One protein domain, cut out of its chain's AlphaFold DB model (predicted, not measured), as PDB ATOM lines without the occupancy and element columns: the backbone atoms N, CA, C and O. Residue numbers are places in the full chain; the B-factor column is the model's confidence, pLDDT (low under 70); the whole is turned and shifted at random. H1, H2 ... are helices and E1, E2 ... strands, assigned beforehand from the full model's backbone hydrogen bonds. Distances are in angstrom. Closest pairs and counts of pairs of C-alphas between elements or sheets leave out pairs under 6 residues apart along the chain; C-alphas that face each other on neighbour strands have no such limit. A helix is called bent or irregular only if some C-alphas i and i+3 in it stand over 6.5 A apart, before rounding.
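This is residues 3 to 30 and 41 to 81 of the 328 residues of the protein "Hypothetical protein" of Paramoeba aestuarina (UniProt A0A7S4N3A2). Look for one long, single helix, H1, with a slim two-stranded hairpin, E1 and E2, set off from it; the turn of the hairpin points toward the helix's middle, and most of the helix sticks out free. The helix makes the longest axis of an extended, elongated whole that spans 57 by 29 by 24 A, with a radius of gyration of the C-alphas of 17.9 A. The printed part has 69 residues, with two named strands and then one named helix along the chain, the sheet order E1 - E2, antiparallel, and the class mixed, helices and strands.

Start at residues 3 to 4, which pair antiparallel with residues 7 to 8 of E1, the strand of residues 7 to 14. A tight link of three residues leads to E2, residues 18 to 27, and the two form a hairpin, antiparallel at 161 degrees. Look at N 10 and O 24, 2.9 A apart, and N 26 and O 8, 2.8 A apart, both within hydrogen-bond range. The C-alphas of Gly 7 and Pro 27 face each other at 4.1 A. H1, residues 41 to 81, is apart from E1. Its residues 41 to 61 and 63 to 81 stand free. In H1 every O i to N i+4 pair is within hydrogen-bond range.

Find C-alpha 7 at (185.432, 135.249, 201.720); from there E1 runs 22.5 A to Phe 14. E2 runs 25.1 A from Thr 18 to Pro 27. Find C-alpha 41 at (199.027, 141.084, 185.605); H1, not bent, runs 58.9 A to C-alpha 81 at (142.990, 157.110, 194.146).

The C-alphas of Arg 42 and Ala 81 are the two farthest apart, at 59.0 A. Residues 31 to 40 are cut out, and C-alphas 30 and 41 are 19.8 A apart across the cut. Mean pLDDT of the printed part is 85.7; residues 75 to 81 are under 70.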
ATOM      1  N   ILE A   3     179.463 132.427 204.412       88.19
ATOM      2  CA  ILE A   3     180.803 132.813 204.855       88.19
ATOM      3  C   ILE A   3     181.719 131.594 204.783       88.19
ATOM      4  O   ILE A   3     181.418 130.545 205.355       88.19
ATOM      5  N   SER A   4     182.865 131.754 204.128       88.06
ATOM      6  CA  SER A   4     183.911 130.736 204.032       88.06
ATOM      7  C   SER A   4     185.280 131.302 204.424       88.06
ATOM      8  O   SER A   4     185.435 132.505 204.628       88.06
ATOM      9  N   ILE A   5     186.306 130.449 204.414       85.81
ATOM     10  CA  ILE A   5     187.711 130.860 204.574       85.81
ATOM     11  C   ILE A   5     188.167 131.804 203.444       85.81
ATOM     12  O   ILE A   5     189.002 132.671 203.669       85.81
ATOM     13  N   LYS A   6     187.617 131.667 202.228       86.88
ATOM     14  CA  LYS A   6     188.006 132.491 201.069       86.88
ATOM     15  C   LYS A   6     187.362 133.878 201.072       86.88
ATOM     16  O   LYS A   6     187.880 134.783 200.426       86.88
ATOM     17  N   GLY A   7     186.236 134.034 201.762       90.75
ATOM     18  CA  GLY A   7     185.432 135.249 201.720       90.75
ATOM     19  C   GLY A   7     183.938 134.985 201.867       90.75
ATOM     20  O   GLY A   7     183.512 133.879 202.231       90.75
ATOM     21  N   TYR A   8     183.167 136.018 201.546       91.56
ATOM     22  CA  TYR A   8     181.713 136.075 201.595       91.56
ATOM     23  C   TYR A   8     181.138 135.785 200.212       91.56
ATOM     24  O   TYR A   8     181.436 136.470 199.241       91.56
ATOM     25  N   TYR A   9     180.309 134.757 200.119       93.06
ATOM     26  CA  TYR A   9     179.622 134.364 198.899       93.06
ATOM     27  C   TYR A   9     178.195 134.904 198.916       93.06
ATOM     28  O   TYR A   9     177.421 134.644 199.845       93.06
ATOM     29  N   TYR A  10     177.830 135.610 197.856       91.88
ATOM     30  CA  TYR A  10     176.518 136.211 197.670       91.88
ATOM     31  C   TYR A  10     175.874 135.682 196.404       91.88
ATOM     32  O   TYR A  10     176.545 135.467 195.399       91.88
ATOM     33  N   GLN A  11     174.564 135.485 196.463       90.88
ATOM     34  CA  GLN A  11     173.773 135.047 195.329       90.88
ATOM     35  C   GLN A  11     172.575 135.974 195.195       90.88
ATOM     36  O   GLN A  11     171.913 136.259 196.194       90.88
ATOM     37  N   ALA A  12     172.313 136.428 193.975       88.81
ATOM     38  CA  ALA A  12     171.138 137.218 193.640       88.81
ATOM     39  C   ALA A  12     170.479 136.674 192.371       88.81
ATOM     40  O   ALA A  12     171.155 136.162 191.477       88.81
ATOM     41  N   ILE A  13     169.155 136.793 192.305       86.81
ATOM     42  CA  ILE A  13     168.347 136.413 191.146       86.81
ATOM     43  C   ILE A  13     167.835 137.700 190.505       86.81
ATOM     44  O   ILE A  13     167.220 138.526 191.176       86.81
ATOM     45  N   PHE A  14     168.083 137.861 189.208       84.62
ATOM     46  CA  PHE A  14     167.637 139.010 188.420       84.62
ATOM     47  C   PHE A  14     166.475 138.579 187.522       84.62
ATOM     48  O   PHE A  14     166.646 138.452 186.313       84.62
ATOM     49  N   GLY A  15     165.310 138.316 188.125       76.94
ATOM     50  CA  GLY A  15     164.196 137.601 187.480       76.94
ATOM     51  C   GLY A  15     163.669 138.207 186.172       76.94
ATOM     52  O   GLY A  15     163.116 137.487 185.355       76.94
ATOM     53  N   GLU A  16     163.875 139.502 185.928       78.50
ATOM     54  CA  GLU A  16     163.485 140.155 184.666       78.50
ATOM     55  C   GLU A  16     164.460 139.896 183.509       78.50
ATOM     56  O   GLU A  16     164.087 140.007 182.342       78.50
ATOM     57  N   TYR A  17     165.713 139.557 183.815       82.62
ATOM     58  CA  TYR A  17     166.777 139.428 182.818       82.62
ATOM     59  C   TYR A  17     167.294 138.001 182.687       82.62
ATOM     60  O   TYR A  17     167.684 137.593 181.593       82.62
ATOM     61  N   THR A  18     167.339 137.249 183.788       81.81
ATOM     62  CA  THR A  18     167.889 135.894 183.826       81.81
ATOM     63  C   THR A  18     167.228 135.052 184.914       81.81
ATOM     64  O   THR A  18     167.230 135.435 186.084       81.81
ATOM     65  N   ASP A  19     166.805 133.840 184.557       80.94
ATOM     66  CA  ASP A  19     166.350 132.829 185.526       80.94
ATOM     67  C   ASP A  19     167.509 132.182 186.305       80.94
ATOM     68  O   ASP A  19     167.300 131.508 187.311       80.94
ATOM     69  N   GLN A  20     168.751 132.364 185.840       85.19
ATOM     70  CA  GLN A  20     169.935 131.826 186.506       85.19
ATOM     71  C   GLN A  20     170.415 132.758 187.626       85.19
ATOM     72  O   GLN A  20     170.572 133.961 187.400       85.19
ATOM     73  N   PRO A  21     170.709 132.223 188.822       88.38
ATOM     74  CA  PRO A  21     171.238 133.025 189.909       88.38
ATOM     75  C   PRO A  21     172.693 133.426 189.642       88.38
ATOM     76  O   PRO A  21     173.536 132.602 189.285       88.38
ATOM     77  N   VAL A  22     173.016 134.692 189.896       90.88
ATOM     78  CA  VAL A  22     174.386 135.204 189.820       90.88
ATOM     79  C   VAL A  22     175.049 135.024 191.180       90.88
ATOM     80  O   VAL A  22     174.598 135.601 192.170       90.88
ATOM     81  N   LEU A  23     176.119 134.228 191.228       92.25
ATOM     82  CA  LEU A  23     176.946 133.988 192.413       92.25
ATOM     83  C   LEU A  23     178.263 134.761 192.291       92.25
ATOM     84  O   LEU A  23     178.993 134.589 191.315       92.25
ATOM     85  N   TRP A  24     178.602 135.558 193.300       93.44
ATOM     86  CA  TRP A  24     179.906 136.216 193.395       93.44
ATOM     87  C   TRP A  24     180.519 136.043 194.783       93.44
ATOM     88  O   TRP A  24     179.836 135.697 195.750       93.44
ATOM     89  N   VAL A  25     181.832 136.256 194.864       93.38
ATOM     90  CA  VAL A  25     182.596 136.183 196.108       93.38
ATOM     91  C   VAL A  25     183.270 137.519 196.380       93.38
ATOM     92  O   VAL A  25     183.941 138.076 195.514       93.38
ATOM     93  N   GLU A  26     183.101 138.011 197.599       92.06
ATOM     94  CA  GLU A  26     183.872 139.115 198.141       92.06
ATOM     95  C   GLU A  26     184.953 138.554 199.075       92.06
ATOM     96  O   GLU A  26     184.621 137.893 200.066       92.06
ATOM     97  N   PRO A  27     186.245 138.739 198.761       91.25
ATOM     98  CA  PRO A  27     187.321 138.218 199.591       91.25
ATOM     99  C   PRO A  27     187.352 138.915 200.954       91.25
ATOM    100  O   PRO A  27     186.960 140.071 201.094       91.25
ATOM    101  N   HIS A  28     187.870 138.221 201.968       88.06
ATOM    102  CA  HIS A  28     188.173 138.867 203.246       88.06
ATOM    103  C   HIS A  28     189.221 139.967 203.051       88.06
ATOM    104  O   HIS A  28     190.198 139.775 202.323       88.06
ATOM    105  N   ASN A  29     189.044 141.093 203.743       81.00
ATOM    106  CA  ASN A  29     189.986 142.215 203.742       81.00
ATOM    107  C   ASN A  29     191.244 141.874 204.555       81.00
ATOM    108  O   ASN A  29     191.472 142.406 205.640       81.00
ATOM    109  N   PHE A  30     192.061 140.964 204.032       78.25
ATOM    110  CA  PHE A  30     193.395 140.693 204.544       78.25
ATOM    111  C   PHE A  30     194.425 141.533 203.797       78.25
ATOM    112  O   PHE A  30     194.275 141.835 202.612       78.25
ATOM    113  N   HIS A  41     199.908 139.977 185.208       88.69
ATOM    114  CA  HIS A  41     199.027 141.084 185.605       88.69
ATOM    115  C   HIS A  41     198.559 141.950 184.437       88.69
ATOM    116  O   HIS A  41     197.465 142.499 184.492       88.69
ATOM    117  N   ARG A  42     199.339 142.050 183.353       91.25
ATOM    118  CA  ARG A  42     198.940 142.819 182.165       91.25
ATOM    119  C   ARG A  42     197.669 142.255 181.534       91.25
ATOM    120  O   ARG A  42     196.775 143.020 181.191       91.25
ATOM    121  N   ILE A  43     197.573 140.931 181.433       92.38
ATOM    122  CA  ILE A  43     196.371 140.261 180.933       92.38
ATOM    123  C   ILE A  43     195.212 140.502 181.907       92.38
ATOM    124  O   ILE A  43     194.139 140.933 181.487       92.38
ATOM    125  N   MET A  44     195.436 140.327 183.213       91.81
ATOM    126  CA  MET A  44     194.407 140.575 184.235       91.81
ATOM    127  C   MET A  44     193.851 142.005 184.186       91.81
ATOM    128  O   MET A  44     192.643 142.187 184.301       91.81
ATOM    129  N   LEU A  45     194.707 143.007 183.960       92.88
ATOM    130  CA  LEU A  45     194.292 144.404 183.815       92.88
ATOM    131  C   LEU A  45     193.410 144.616 182.580       92.88
ATOM    132  O   LEU A  45     192.384 145.277 182.696       92.88
ATOM    133  N   THR A  46     193.734 144.006 181.435       96.19
ATOM    134  CA  THR A  46     192.877 144.118 180.239       96.19
ATOM    135  C   THR A  46     191.483 143.525 180.461       96.19
ATOM    136  O   THR A  46     190.484 144.141 180.087       96.19
ATOM    137  N   TYR A  47     191.386 142.373 181.137       96.00
ATOM    138  CA  TYR A  47     190.093 141.810 181.533       96.00
ATOM    139  C   TYR A  47     189.367 142.712 182.529       96.00
ATOM    140  O   TYR A  47     188.169 142.935 182.380       96.00
ATOM    141  N   LEU A  48     190.073 143.258 183.521       95.19
ATOM    142  CA  LEU A  48     189.483 144.163 184.503       95.19
ATOM    143  C   LEU A  48     188.900 145.413 183.836       95.19
ATOM    144  O   LEU A  48     187.765 145.774 184.126       95.19
ATOM    145  N   GLU A  49     189.624 146.051 182.919       96.56
ATOM    146  CA  GLU A  49     189.144 147.219 182.168       96.56
ATOM    147  C   GLU A  49     187.882 146.904 181.357       96.56
ATOM    148  O   GLU A  49     186.912 147.674 181.370       96.56
ATOM    149  N   PHE A  50     187.868 145.747 180.691       97.44
ATOM    150  CA  PHE A  50     186.695 145.265 179.973       97.44
ATOM    151  C   PHE A  50     185.507 145.037 180.917       97.44
ATOM    152  O   PHE A  50     184.430 145.588 180.683       97.44
ATOM    153  N   TYR A  51     185.694 144.291 182.011       96.88
ATOM    154  CA  TYR A  51     184.622 143.985 182.963       96.88
ATOM    155  C   TYR A  51     184.118 145.221 183.706       96.88
ATOM    156  O   TYR A  51     182.918 145.331 183.937       96.88
ATOM    157  N   LEU A  52     184.987 146.185 184.023       96.06
ATOM    158  CA  LEU A  52     184.577 147.470 184.589       96.06
ATOM    159  C   LEU A  52     183.693 148.245 183.613       96.06
ATOM    160  O   LEU A  52     182.690 148.828 184.017       96.06
ATOM    161  N   SER A  53     184.051 148.255 182.329       97.06
ATOM    162  CA  SER A  53     183.260 148.934 181.302       97.06
ATOM    163  C   SER A  53     181.919 148.232 181.094       97.06
ATOM    164  O   SER A  53     180.881 148.887 181.092       97.06
ATOM    165  N   PHE A  54     181.922 146.901 181.010       96.50
ATOM    166  CA  PHE A  54     180.715 146.085 180.901       96.50
ATOM    167  C   PHE A  54     179.774 146.285 182.096       96.50
ATOM    168  O   PHE A  54     178.594 146.581 181.907       96.50
ATOM    169  N   LEU A  55     180.297 146.209 183.324       94.81
ATOM    170  CA  LEU A  55     179.503 146.369 184.540       94.81
ATOM    171  C   LEU A  55     178.890 147.771 184.640       94.81
ATOM    172  O   LEU A  55     177.755 147.891 185.082       94.81
ATOM    173  N   LYS A  56     179.572 148.822 184.162       96.25
ATOM    174  CA  LYS A  56     178.983 150.172 184.083       96.25
ATOM    175  C   LYS A  56     177.729 150.207 183.210       96.25
ATOM    176  O   LYS A  56     176.743 150.808 183.620       96.25
ATOM    177  N   PHE A  57     177.742 149.562 182.041       96.12
ATOM    178  CA  PHE A  57     176.556 149.491 181.178       96.12
ATOM    179  C   PHE A  57     175.431 148.671 181.812       96.12
ATOM    180  O   PHE A  57     174.270 149.070 181.732       96.12
ATOM    181  N   VAL A  58     175.770 147.557 182.469       92.88
ATOM    182  CA  VAL A  58     174.795 146.736 183.200       92.88
ATOM    183  C   VAL A  58     174.155 147.543 184.333       92.88
ATOM    184  O   VAL A  58     172.934 147.639 184.383       92.88
ATOM    185  N   CYS A  59     174.953 148.187 185.191       92.25
ATOM    186  CA  CYS A  59     174.446 149.022 186.281       92.25
ATOM    187  C   CYS A  59     173.608 150.194 185.763       92.25
ATOM    188  O   CYS A  59     172.535 150.439 186.299       92.25
ATOM    189  N   TYR A  60     174.043 150.866 184.692       94.62
ATOM    190  CA  TYR A  60     173.273 151.947 184.074       94.62
ATOM    191  C   TYR A  60     171.885 151.478 183.624       94.62
ATOM    192  O   TYR A  60     170.885 152.135 183.908       94.62
ATOM    193  N   LYS A  61     171.808 150.318 182.959       92.62
ATOM    194  CA  LYS A  61     170.526 149.743 182.545       92.62
ATOM    195  C   LYS A  61     169.651 149.381 183.748       92.62
ATOM    196  O   LYS A  61     168.488 149.762 183.771       92.62
ATOM    197  N   LEU A  62     170.211 148.709 184.756       89.62
ATOM    198  CA  LEU A  62     169.474 148.320 185.964       89.62
ATOM    199  C   LEU A  62     168.928 149.532 186.734       89.62
ATOM    200  O   LEU A  62     167.796 149.507 187.212       89.62
ATOM    201  N   GLU A  63     169.712 150.604 186.852       90.00
ATOM    202  CA  GLU A  63     169.270 151.845 187.495       90.00
ATOM    203  C   GLU A  63     168.155 152.531 186.704       90.00
ATOM    204  O   GLU A  63     167.173 152.990 187.295       90.00
ATOM    205  N   ASN A  64     168.283 152.572 185.376       91.94
ATOM    206  CA  ASN A  64     167.270 153.151 184.507       91.94
ATOM    207  C   ASN A  64     165.952 152.370 184.595       91.94
ATOM    208  O   ASN A  64     164.906 152.971 184.828       91.94
ATOM    209  N   ASP A  65     166.009 151.043 184.512       89.50
ATOM    210  CA  ASP A  65     164.823 150.185 184.567       89.50
ATOM    211  C   ASP A  65     164.140 150.289 185.948       89.50
ATOM    212  O   ASP A  65     162.925 150.476 186.030       89.50
ATOM    213  N   LYS A  66     164.913 150.359 187.044       86.19
ATOM    214  CA  LYS A  66     164.382 150.650 188.391       86.19
ATOM    215  C   LYS A  66     163.693 152.019 188.480       86.19
ATOM    216  O   LYS A  66     162.699 152.169 189.194       86.19
ATOM    217  N   SER A  67     164.228 153.038 187.807       85.62
ATOM    218  CA  SER A  67     163.645 154.386 187.806       85.62
ATOM    219  C   SER A  67     162.311 154.438 187.060       85.62
ATOM    220  O   SER A  67     161.380 155.090 187.538       85.62
ATOM    221  N   VAL A  68     162.198 153.686 185.959       85.56
ATOM    222  CA  VAL A  68     160.967 153.537 185.173       85.56
ATOM    223  C   VAL A  68     159.904 152.820 186.001       85.56
ATOM    224  O   VAL A  68     158.821 153.368 186.183       85.56
ATOM    225  N   GLN A  69     160.238 151.683 186.622       81.38
ATOM    226  CA  GLN A  69     159.307 150.957 187.498       81.38
ATOM    227  C   GLN A  69     158.787 151.828 188.645       81.38
ATOM    228  O   GLN A  69     157.606 151.801 188.983       81.38
ATOM    229  N   LYS A  70     159.663 152.636 189.257       82.38
ATOM    230  CA  LYS A  70     159.260 153.554 190.327       82.38
ATOM    231  C   LYS A  70     158.315 154.651 189.822       82.38
ATOM    232  O   LYS A  70     157.422 155.054 190.563       82.38
ATOM    233  N   ALA A  71     158.519 155.148 188.602       78.62
ATOM    234  CA  ALA A  71     157.646 156.143 187.986       78.62
ATOM    235  C   ALA A  71     156.265 155.553 187.652       78.62
ATOM    236  O   ALA A  71     155.255 156.148 188.018       78.62
ATOM    237  N   GLU A  72     156.222 154.353 187.067       78.75
ATOM    238  CA  GLU A  72     154.980 153.619 186.783       78.75
ATOM    239  C   GLU A  72     154.183 153.345 188.066       78.75
ATOM    240  O   GLU A  72     152.992 153.641 188.140       78.75
ATOM    241  N   GLN A  73     154.851 152.887 189.131       71.94
ATOM    242  CA  GLN A  73     154.215 152.675 190.437       71.94
ATOM    243  C   GLN A  73     153.672 153.973 191.054       71.94
ATOM    244  O   GLN A  73     152.641 153.952 191.726       71.94
ATOM    245  N   ALA A  74     154.343 155.110 190.853       73.75
ATOM    246  CA  ALA A  74     153.865 156.399 191.349       73.75
ATOM    247  C   ALA A  74     152.619 156.883 190.587       73.75
ATOM    248  O   ALA A  74     151.697 157.420 191.207       73.75
ATOM    249  N   GLU A  75     152.561 156.659 189.270       68.00
ATOM    250  CA  GLU A  75     151.381 156.970 188.457       68.00
ATOM    251  C   GLU A  75     150.202 156.031 188.751       68.00
ATOM    252  O   GLU A  75     149.068 156.501 188.858       68.00
ATOM    253  N   GLU A  76     150.437 154.735 188.982       60.59
ATOM    254  CA  GLU A  76     149.383 153.793 189.386       60.59
ATOM    255  C   GLU A  76     148.776 154.135 190.753       60.59
ATOM    256  O   GLU A  76     147.560 154.043 190.929       60.59
ATOM    257  N   VAL A  77     149.583 154.575 191.725       59.91
ATOM    258  CA  VAL A  77     149.076 155.041 193.030       59.91
ATOM    259  C   VAL A  77     148.233 156.312 192.870       59.91
ATOM    260  O   VAL A  77     147.231 156.478 193.568       59.91
ATOM    261  N   PHE A  78     148.591 157.186 191.927       55.41
ATOM    262  CA  PHE A  78     147.819 158.388 191.609       55.41
ATOM    263  C   PHE A  78     146.507 158.067 190.866       55.41
ATOM    264  O   PHE A  78     145.470 158.658 191.164       55.41
ATOM    265  N   ALA A  79     146.511 157.088 189.956       56.59
ATOM    266  CA  ALA A  79     145.320 156.621 189.237       56.59
ATOM    267  C   ALA A  79     144.377 155.769 190.119       56.59
ATOM    268  O   ALA A  79     143.151 155.865 190.010       56.59
ATOM    269  N   GLY A  80     144.935 154.981 191.041       49.62
ATOM    270  CA  GLY A  80     144.214 154.150 192.012       49.62
ATOM    271  C   GLY A  80     143.517 154.933 193.129       49.62
ATOM    272  O   GLY A  80     142.700 154.369 193.851       49.62
ATOM    273  N   ALA A  81     143.758 156.244 193.250       51.03
ATOM    274  CA  ALA A  81     142.990 157.110 194.146       51.03
ATOM    275  C   ALA A  81     141.523 157.308 193.692       51.03
ATOM    276  O   ALA A  81     140.714 157.796 194.478       51.03
TER     277      ALA A  81